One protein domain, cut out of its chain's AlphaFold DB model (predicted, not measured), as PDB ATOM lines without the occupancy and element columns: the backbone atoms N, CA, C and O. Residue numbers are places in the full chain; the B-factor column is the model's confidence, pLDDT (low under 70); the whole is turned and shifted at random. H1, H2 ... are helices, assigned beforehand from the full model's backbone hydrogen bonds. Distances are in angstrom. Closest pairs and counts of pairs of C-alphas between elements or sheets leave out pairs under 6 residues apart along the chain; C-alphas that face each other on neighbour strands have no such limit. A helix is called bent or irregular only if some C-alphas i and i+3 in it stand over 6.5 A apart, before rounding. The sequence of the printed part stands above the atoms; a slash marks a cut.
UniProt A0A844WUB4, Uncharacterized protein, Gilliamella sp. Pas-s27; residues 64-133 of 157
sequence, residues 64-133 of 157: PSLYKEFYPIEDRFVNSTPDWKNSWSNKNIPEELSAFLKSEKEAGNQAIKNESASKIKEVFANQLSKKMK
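AT A GLANCE: This is residues 64 to 133 of the 157 residues of an uncharacterized protein of Gilliamella sp. Pas-s27 (UniProt A0A844WUB4). Two long helices, H4 and H5, meet near their first residues and make an L, and the link of residues 107 to 116 folds back from the far end of H4 to that corner. Short H1 lies by the last residues of H5, short H2 lies near H1 and H4, and residues 79 to 87, of which 84 to 87 belong to H3, stick out. The printed part has 70 residues with five named helices, H1 to H5 in chain order, and no named strand: all helix. It is compact, with a radius of gyration of the C-alphas of 11.8 A and spans of 32 by 27 by 18 A.

HOW THE PARTS SIT: Start at H5, residues 117 to 131, whose residues 117 to 121 touch residues 94 to 98 of H4, residues 93 to 106. Their closest C-alphas, of Ala 117 and Pro 94, are 4.6 A apart, and the lines are about perpendicular at 74 degrees. Look next at residues 128 to 131 of H5, which only just touch H1, residues 64 to 69, with 3 pairs of C-alphas within 8 A; the closest, of Leu 128 and Leu 66, are 6.5 A apart. H2, residues 76 to 79, is close to but not clearly touching H4, the closest C-alphas, of Phe 77 and Phe 100, being 7.0 A apart. H3, residues 84 to 88, is apart from H4. Every O i to N i+4 pair is within hydrogen-bond range in H3 and H4; H5 has 8 of 11, H1 has 0 of 2 but 2 of 3 O i to N i+3 pairs, and H2 is too short for an O i to N i+4 pair.

IN THESE COORDINATES: Find C-alpha 117 at (3.795, 5.815, 19.640); from there H5 runs 19.9 A to C-alpha 131 at (-2.627, -13.002, 19.757). H4 runs 19.7 A from C-alpha 93 at (-3.889, 4.226, 16.558). H1 and H5 are irregular, but only just: C-alphas 65 and 68 are 6.6 A apart, as are 125 and 128.

THE WHOLE: The two C-alphas farthest apart, of Glu 106 and Lys 133, are 33.0 A apart. The printed part has no cut, and no link is long. Mean pLDDT of the printed part is 89.8; look for values under 70 at residues 80 to 82.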
ATOM      1  N   PRO A  64      -8.549  -3.916  19.410       92.50
ATOM      2  CA  PRO A  64      -8.325  -3.154  20.633       92.50
ATOM      3  C   PRO A  64      -8.640  -3.899  21.932       92.50
ATOM      4  O   PRO A  64      -8.099  -3.547  22.979       92.50
ATOM      5  N   SER A  65      -9.435  -4.974  21.884       91.69
ATOM      6  CA  SER A  65      -9.630  -5.863  23.046       91.69
ATOM      7  C   SER A  65      -8.323  -6.467  23.574       91.69
ATOM      8  O   SER A  65      -8.271  -6.870  24.734       91.69
ATOM      9  N   LEU A  66      -7.267  -6.510  22.751       93.50
ATOM     10  CA  LEU A  66      -5.950  -7.013  23.136       93.50
ATOM     11  C   LEU A  66      -5.105  -5.965  23.873       93.50
ATOM     12  O   LEU A  66      -4.087  -6.318  24.467       93.50
ATOM     13  N   TYR A  67      -5.475  -4.680  23.851       93.38
ATOM     14  CA  TYR A  67      -4.623  -3.615  24.401       93.38
ATOM     15  C   TYR A  67      -4.474  -3.745  25.915       93.38
ATOM     16  O   TYR A  67      -3.369  -3.583  26.438       93.38
ATOM     17  N   LYS A  68      -5.553  -4.141  26.601       91.75
ATOM     18  CA  LYS A  68      -5.559  -4.416  28.045       91.75
ATOM     19  C   LYS A  68      -4.681  -5.593  28.466       91.75
ATOM     20  O   LYS A  68      -4.348  -5.733  29.637       91.75
ATOM     21  N   GLU A  69      -4.285  -6.454  27.527       91.06
ATOM     22  CA  GLU A  69      -3.369  -7.554  27.836       91.06
ATOM     23  C   GLU A  69      -1.929  -7.082  28.063       91.06
ATOM     24  O   GLU A  69      -1.118  -7.835  28.600       91.06
ATOM     25  N   PHE A  70      -1.595  -5.865  27.627       91.88
ATOM     26  CA  PHE A  70      -0.267  -5.284  27.806       91.88
ATOM     27  C   PHE A  70      -0.298  -3.998  28.630       91.88
ATOM     28  O   PHE A  70       0.544  -3.793  29.504       91.88
ATOM     29  N   TYR A  71      -1.266  -3.130  28.354       92.38
ATOM     30  CA  TYR A  71      -1.450  -1.887  29.081       92.38
ATOM     31  C   TYR A  71      -2.451  -2.111  30.217       92.38
ATOM     32  O   TYR A  71      -3.497  -2.703  29.972       92.38
ATOM     33  N   PRO A  72      -2.179  -1.638  31.447       90.62
ATOM     34  CA  PRO A  72      -3.091  -1.781  32.580       90.62
ATOM     35  C   PRO A  72      -4.268  -0.799  32.455       90.62
ATOM     36  O   PRO A  72      -4.421   0.106  33.270       90.62
ATOM     37  N   ILE A  73      -5.059  -0.937  31.393       88.69
ATOM     38  CA  ILE A  73      -6.196  -0.086  31.042       88.69
ATOM     39  C   ILE A  73      -7.459  -0.933  30.888       88.69
ATOM     40  O   ILE A  73      -7.400  -2.101  30.515       88.69
ATOM     41  N   GLU A  74      -8.605  -0.311  31.133       82.25
ATOM     42  CA  GLU A  74      -9.916  -0.880  30.805       82.25
ATOM     43  C   GLU A  74     -10.270  -0.610  29.330       82.25
ATOM     44  O   GLU A  74      -9.584   0.153  28.646       82.25
ATOM     45  N   ASP A  75     -11.402  -1.132  28.847       74.00
ATOM     46  CA  ASP A  75     -11.880  -0.969  27.456       74.00
ATOM     47  C   ASP A  75     -12.324   0.482  27.099       74.00
ATOM     48  O   ASP A  75     -13.026   0.732  26.116       74.00
ATOM     49  N   ARG A  76     -11.901   1.482  27.885       75.50
ATOM     50  CA  ARG A  76     -12.264   2.903  27.747       75.50
ATOM     51  C   ARG A  76     -11.744   3.546  26.462       75.50
ATOM     52  O   ARG A  76     -12.397   4.451  25.951       75.50
ATOM     53  N   PHE A  77     -10.629   3.062  25.911       83.88
ATOM     54  CA  PHE A  77     -10.073   3.590  24.660       83.88
ATOM     55  C   PHE A  77     -11.070   3.493  23.491       83.88
ATOM     56  O   PHE A  77     -11.196   4.423  22.702       83.88
ATOM     57  N   VAL A  78     -11.827   2.393  23.418       79.69
ATOM     58  CA  VAL A  78     -12.800   2.132  22.344       79.69
ATOM     59  C   VAL A  78     -14.217   2.527  22.747       79.69
ATOM     60  O   VAL A  78     -14.961   3.097  21.950       79.69
ATOM     61  N   ASN A  79     -14.589   2.258  24.001       70.69
ATOM     62  CA  ASN A  79     -15.951   2.472  24.495       70.69
ATOM     63  C   ASN A  79     -16.339   3.956  24.613       70.69
ATOM     64  O   ASN A  79     -17.506   4.264  24.835       70.69
ATOM     65  N   SER A  80     -15.386   4.879  24.451       62.50
ATOM     66  CA  SER A  80     -15.644   6.326  24.465       62.50
ATOM     67  C   SER A  80     -16.347   6.837  23.197       62.50
ATOM     68  O   SER A  80     -16.830   7.968  23.184       62.50
ATOM     69  N   THR A  81     -16.431   6.025  22.137       63.88
ATOM     70  CA  THR A  81     -17.048   6.401  20.855       63.88
ATOM     71  C   THR A  81     -18.133   5.405  20.440       63.88
ATOM     72  O   THR A  81     -17.804   4.263  20.100       63.88
ATOM     73  N   PRO A  82     -19.419   5.811  20.414       68.06
ATOM     74  CA  PRO A  82     -20.458   5.047  19.732       68.06
ATOM     75  C   PRO A  82     -20.039   4.818  18.277       68.06
ATOM     76  O   PRO A  82     -19.531   5.738  17.641       68.06
ATOM     77  N   ASP A  83     -20.230   3.601  17.762       76.06
ATOM     78  CA  ASP A  83     -19.913   3.259  16.367       76.06
ATOM     79  C   ASP A  83     -18.426   3.429  15.976       76.06
ATOM     80  O   ASP A  83     -18.064   3.769  14.849       76.06
ATOM     81  N   TRP A  84     -17.527   3.153  16.928       80.56
ATOM     82  CA  TRP A  84     -16.076   3.257  16.736       80.56
ATOM     83  C   TRP A  84     -15.574   2.555  15.463       80.56
ATOM     84  O   TRP A  84     -14.664   3.073  14.812       80.56
ATOM     85  N   LYS A  85     -16.201   1.432  15.073       80.81
ATOM     86  CA  LYS A  85     -15.838   0.622  13.901       80.81
ATOM     87  C   LYS A  85     -15.852   1.427  12.600       80.81
ATOM     88  O   LYS A  85     -14.929   1.285  11.804       80.81
ATOM     89  N   ASN A  86     -16.826   2.319  12.413       81.94
ATOM     90  CA  ASN A  86     -16.939   3.115  11.186       81.94
ATOM     91  C   ASN A  86     -15.821   4.157  11.040       81.94
ATOM     92  O   ASN A  86     -15.436   4.511   9.928       81.94
ATOM     93  N   SER A  87     -15.257   4.624  12.156       85.44
ATOM     94  CA  SER A  87     -14.130   5.567  12.151       85.44
ATOM     95  C   SER A  87     -12.761   4.890  12.262       85.44
ATOM     96  O   SER A  87     -11.744   5.512  11.956       85.44
ATOM     97  N   TRP A  88     -12.726   3.618  12.678       89.88
ATOM     98  CA  TRP A  88     -11.510   2.907  13.074       89.88
ATOM     99  C   TRP A  88     -10.455   2.848  11.974       89.88
ATOM    100  O   TRP A  88      -9.271   3.052  12.235       89.88
ATOM    101  N   SER A  89     -10.880   2.629  10.731       89.62
ATOM    102  CA  SER A  89      -9.988   2.506   9.574       89.62
ATOM    103  C   SER A  89      -9.198   3.782   9.264       89.62
ATOM    104  O   SER A  89      -8.210   3.709   8.541       89.62
ATOM    105  N   ASN A  90      -9.597   4.943   9.795       90.94
ATOM    106  CA  ASN A  90      -8.937   6.232   9.564       90.94
ATOM    107  C   ASN A  90      -8.221   6.783  10.809       90.94
ATOM    108  O   ASN A  90      -7.735   7.911  10.772       90.94
ATOM    109  N   LYS A  91      -8.174   6.023  11.908       91.25
ATOM    110  CA  LYS A  91      -7.525   6.448  13.154       91.25
ATOM    111  C   LYS A  91      -6.018   6.247  13.105       91.25
ATOM    112  O   LYS A  91      -5.559   5.209  12.633       91.25
ATOM    113  N   ASN A  92      -5.268   7.189  13.673       93.50
ATOM    114  CA  ASN A  92      -3.840   7.010  13.933       93.50
ATOM    115  C   ASN A  92      -3.697   6.340  15.302       93.50
ATOM    116  O   ASN A  92      -3.510   6.999  16.325       93.50
ATOM    117  N   ILE A  93      -3.871   5.018  15.324       93.44
ATOM    118  CA  ILE A  93      -3.889   4.226  16.558       93.44
ATOM    119  C   ILE A  93      -2.637   4.442  17.424       93.44
ATOM    120  O   ILE A  93      -2.802   4.633  18.628       93.44
ATOM    121  N   PRO A  94      -1.407   4.462  16.875       94.31
ATOM    122  CA  PRO A  94      -0.202   4.717  17.663       94.31
ATOM    123  C   PRO A  94      -0.228   6.052  18.414       94.31
ATOM    124  O   PRO A  94       0.103   6.086  19.601       94.31
ATOM    125  N   GLU A  95      -0.617   7.145  17.752       95.62
ATOM    126  CA  GLU A  95      -0.655   8.474  18.372       95.62
ATOM    127  C   GLU A  95      -1.856   8.640  19.308       95.62
ATOM    128  O   GLU A  95      -1.708   9.136  20.428       95.62
ATOM    129  N   GLU A  96      -3.036   8.168  18.899       94.44
ATOM    130  CA  GLU A  96      -4.256   8.242  19.709       94.44
ATOM    131  C   GLU A  96      -4.133   7.407  20.991       94.44
ATOM    132  O   GLU A  96      -4.465   7.888  22.078       94.44
ATOM    133  N   LEU A  97      -3.599   6.183  20.902       94.31
ATOM    134  CA  LEU A  97      -3.362   5.341  22.074       94.31
ATOM    135  C   LEU A  97      -2.254   5.922  22.962       94.31
ATOM    136  O   LEU A  97      -2.373   5.882  24.182       94.31
ATOM    137  N   SER A  98      -1.209   6.518  22.381       96.19
ATOM    138  CA  SER A  98      -0.159   7.228  23.131       96.19
ATOM    139  C   SER A  98      -0.738   8.374  23.963       96.19
ATOM    140  O   SER A  98      -0.446   8.484  25.155       96.19
ATOM    141  N   ALA A  99      -1.602   9.201  23.366       95.50
ATOM    142  CA  ALA A  99      -2.282  10.282  24.072       95.50
ATOM    143  C   ALA A  99      -3.182   9.753  25.203       95.50
ATOM    144  O   ALA A  99      -3.119  10.261  26.323       95.50
ATOM    145  N   PHE A 100      -3.954   8.695  24.937       94.44
ATOM    146  CA  PHE A 100      -4.810   8.049  25.934       94.44
ATOM    147  C   PHE A 100      -4.016   7.446  27.104       94.44
ATOM    148  O   PHE A 100      -4.352   7.643  28.267       94.44
ATOM    149  N   LEU A 101      -2.924   6.731  26.829       94.62
ATOM    150  CA  LEU A 101      -2.096   6.123  27.872       94.62
ATOM    151  C   LEU A 101      -1.412   7.173  28.754       94.62
ATOM    152  O   LEU A 101      -1.256   6.964  29.959       94.62
ATOM    153  N   LYS A 102      -1.015   8.310  28.175       94.81
ATOM    154  CA  LYS A 102      -0.451   9.434  28.933       94.81
ATOM    155  C   LYS A 102      -1.488  10.076  29.849       94.81
ATOM    156  O   LYS A 102      -1.175  10.289  31.017       94.81
ATOM    157  N   SER A 103      -2.712  10.311  29.371       93.31
ATOM    158  CA  SER A 103      -3.769  10.884  30.214       93.31
ATOM    159  C   SER A 103      -4.155   9.947  31.364       93.31
ATOM    160  O   SER A 103      -4.318  10.395  32.495       93.31
ATOM    161  N   GLU A 104      -4.209   8.636  31.124       92.75
ATOM    162  CA  GLU A 104      -4.443   7.637  32.176       92.75
ATOM    163  C   GLU A 104      -3.319   7.618  33.223       92.75
ATOM    164  O   GLU A 104      -3.566   7.475  34.425       92.75
ATOM    165  N   LYS A 105      -2.071   7.802  32.788       93.12
ATOM    166  CA  LYS A 105      -0.913   7.894  33.682       93.12
ATOM    167  C   LYS A 105      -0.957   9.163  34.535       93.12
ATOM    168  O   LYS A 105      -0.719   9.090  35.740       93.12
ATOM    169  N   GLU A 106      -1.307  10.299  33.935       92.56
ATOM    170  CA  GLU A 106      -1.533  11.574  34.630       92.56
ATOM    171  C   GLU A 106      -2.696  11.485  35.631       92.56
ATOM    172  O   GLU A 106      -2.603  12.032  36.727       92.56
ATOM    173  N   ALA A 107      -3.737  10.711  35.311       90.94
ATOM    174  CA  ALA A 107      -4.862  10.420  36.201       90.94
ATOM    175  C   ALA A 107      -4.513   9.476  37.374       90.94
ATOM    176  O   ALA A 107      -5.373   9.181  38.205       90.94
ATOM    177  N   GLY A 108      -3.262   9.011  37.470       90.94
ATOM    178  CA  GLY A 108      -2.751   8.243  38.608       90.94
ATOM    179  C   GLY A 108      -2.341   6.807  38.284       90.94
ATOM    180  O   GLY A 108      -1.806   6.124  39.158       90.94
ATOM    181  N   ASN A 109      -2.509   6.338  37.043       89.69
ATOM    182  CA  ASN A 109      -2.103   4.990  36.646       89.69
ATOM    183  C   ASN A 109      -0.594   4.904  36.338       89.69
ATOM    184  O   ASN A 109      -0.156   4.761  35.196       89.69
ATOM    185  N   GLN A 110       0.227   4.980  37.387       90.50
ATOM    186  CA  GLN A 110       1.696   4.972  37.288       90.50
ATOM    187  C   GLN A 110       2.283   3.636  36.789       90.50
ATOM    188  O   GLN A 110       3.477   3.558  36.494       90.50
ATOM    189  N   ALA A 111       1.468   2.582  36.675       92.00
ATOM    190  CA  ALA A 111       1.885   1.291  36.131       92.00
ATOM    191  C   ALA A 111       2.044   1.309  34.598       92.00
ATOM    192  O   ALA A 111       2.696   0.418  34.046       92.00
ATOM    193  N   ILE A 112       1.490   2.317  33.910       93.31
ATOM    194  CA  ILE A 112       1.599   2.469  32.457       93.31
ATOM    195  C   ILE A 112       3.055   2.737  32.048       93.31
ATOM    196  O   ILE A 112       3.716   3.675  32.507       93.31
ATOM    197  N   LYS A 113       3.538   1.902  31.126       92.38
ATOM    198  CA  LYS A 113       4.864   1.970  30.502       92.38
ATOM    199  C   LYS A 113       4.719   1.780  28.998       92.38
ATOM    200  O   LYS A 113       3.736   1.193  28.556       92.38
ATOM    201  N   ASN A 114       5.745   2.161  28.235       93.56
ATOM    202  CA  ASN A 114       5.788   1.981  26.778       93.56
ATOM    203  C   ASN A 114       4.636   2.716  26.064       93.56
ATOM    204  O   ASN A 114       4.042   2.196  25.122       93.56
ATOM    205  N   GLU A 115       4.332   3.920  26.545       93.19
ATOM    206  CA  GLU A 115       3.224   4.774  26.117       93.19
ATOM    207  C   GLU A 115       3.541   5.652  24.899       93.19
ATOM    208  O   GLU A 115       2.667   6.349  24.404       93.19
ATOM    209  N   SER A 116       4.788   5.678  24.419       96.00
ATOM    210  CA  SER A 116       5.121   6.422  23.201       96.00
ATOM    211  C   SER A 116       4.656   5.670  21.953       96.00
ATOM    212  O   SER A 116       4.726   4.442  21.913       96.00
ATOM    213  N   ALA A 117       4.260   6.399  20.902       95.25
ATOM    214  CA  ALA A 117       3.795   5.815  19.640       95.25
ATOM    215  C   ALA A 117       4.768   4.758  19.085       95.25
ATOM    216  O   ALA A 117       4.367   3.638  18.780       95.25
ATOM    217  N   SER A 118       6.075   5.043  19.063       94.00
ATOM    218  CA  SER A 118       7.090   4.076  18.615       94.00
ATOM    219  C   SER A 118       7.122   2.796  19.454       94.00
ATOM    220  O   SER A 118       7.348   1.711  18.917       94.00
ATOM    221  N   LYS A 119       6.906   2.901  20.771       95.75
ATOM    222  CA  LYS A 119       6.870   1.739  21.664       95.75
ATOM    223  C   LYS A 119       5.571   0.954  21.529       95.75
ATOM    224  O   LYS A 119       5.618  -0.270  21.570       95.75
ATOM    225  N   ILE A 120       4.452   1.630  21.286       96.00
ATOM    226  CA  ILE A 120       3.174   0.996  20.949       96.00
ATOM    227  C   ILE A 120       3.321   0.158  19.675       96.00
ATOM    228  O   ILE A 120       2.999  -1.029  19.701       96.00
ATOM    229  N   LYS A 121       3.906   0.716  18.604       95.00
ATOM    230  CA  LYS A 121       4.191  -0.028  17.360       95.00
ATOM    231  C   LYS A 121       5.034  -1.281  17.624       95.00
ATOM    232  O   LYS A 121       4.722  -2.371  17.149       95.00
ATOM    233  N   GLU A 122       6.074  -1.154  18.449       94.25
ATOM    234  CA  GLU A 122       6.936  -2.278  18.842       94.25
ATOM    235  C   GLU A 122       6.170  -3.374  19.607       94.25
ATOM    236  O   GLU A 122       6.350  -4.564  19.331       94.25
ATOM    237  N   VAL A 123       5.303  -2.991  20.550       94.69
ATOM    238  CA  VAL A 123       4.447  -3.911  21.319       94.69
ATOM    239  C   VAL A 123       3.445  -4.611  20.403       94.69
ATOM    240  O   VAL A 123       3.284  -5.831  20.484       94.69
ATOM    241  N   PHE A 124       2.810  -3.869  19.499       95.06
ATOM    242  CA  PHE A 124       1.835  -4.401  18.551       95.06
ATOM    243  C   PHE A 124       2.480  -5.451  17.651       95.06
ATOM    244  O   PHE A 124       2.010  -6.588  17.598       95.06
ATOM    245  N   ALA A 125       3.615  -5.116  17.034       92.00
ATOM    246  CA  ALA A 125       4.323  -6.009  16.125       92.00
ATOM    247  C   ALA A 125       4.856  -7.276  16.814       92.00
ATOM    248  O   ALA A 125       4.792  -8.360  16.232       92.00
ATOM    249  N   ASN A 126       5.381  -7.169  18.040       92.12
ATOM    250  CA  ASN A 126       6.090  -8.279  18.689       92.12
ATOM    251  C   ASN A 126       5.244  -9.104  19.664       92.12
ATOM    252  O   ASN A 126       5.634 -10.237  19.978       92.12
ATOM    253  N   GLN A 127       4.138  -8.556  20.169       93.31
ATOM    254  CA  GLN A 127       3.337  -9.181  21.223       93.31
ATOM    255  C   GLN A 127       1.879  -9.348  20.813       93.31
ATOM    256  O   GLN A 127       1.399 -10.479  20.790       93.31
ATOM    257  N   LEU A 128       1.180  -8.260  20.473       93.75
ATOM    258  CA  LEU A 128      -0.268  -8.329  20.237       93.75
ATOM    259  C   LEU A 128      -0.619  -8.993  18.901       93.75
ATOM    260  O   LEU A 128      -1.572  -9.764  18.844       93.75
ATOM    261  N   SER A 129       0.197  -8.801  17.862       93.75
ATOM    262  CA  SER A 129       0.043  -9.470  16.559       93.75
ATOM    263  C   SER A 129      -0.040 -10.995  16.676       93.75
ATOM    264  O   SER A 129      -0.812 -11.634  15.968       93.75
ATOM    265  N   LYS A 130       0.699 -11.588  17.621       93.50
ATOM    266  CA  LYS A 130       0.729 -13.039  17.871       93.50
ATOM    267  C   LYS A 130      -0.545 -13.567  18.529       93.50
ATOM    268  O   LYS A 130      -0.744 -14.776  18.571       93.50
ATOM    269  N   LYS A 131      -1.363 -12.675  19.090       94.81
ATOM    270  CA  LYS A 131      -2.627 -13.002  19.757       94.81
ATOM    271  C   LYS A 131      -3.837 -12.792  18.849       94.81
ATOM    272  O   LYS A 131      -4.937 -13.196  19.218       94.81
ATOM    273  N   MET A 132      -3.632 -12.198  17.673       94.81
ATOM    274  CA  MET A 132      -4.675 -12.061  16.666       94.81
ATOM    275  C   MET A 132      -5.175 -13.431  16.212       94.81
ATOM    276  O   MET A 132      -4.413 -14.388  16.072       94.81
ATOM    277  N   LYS A 133      -6.482 -13.505  15.975       95.19
ATOM    278  CA  LYS A 133      -7.179 -14.684  15.462       95.19
ATOM    279  C   LYS A 133      -8.200 -14.246  14.426       95.19
ATOM    280  O   LYS A 133      -8.495 -13.056  14.312       95.19
TER     281      LYS A 133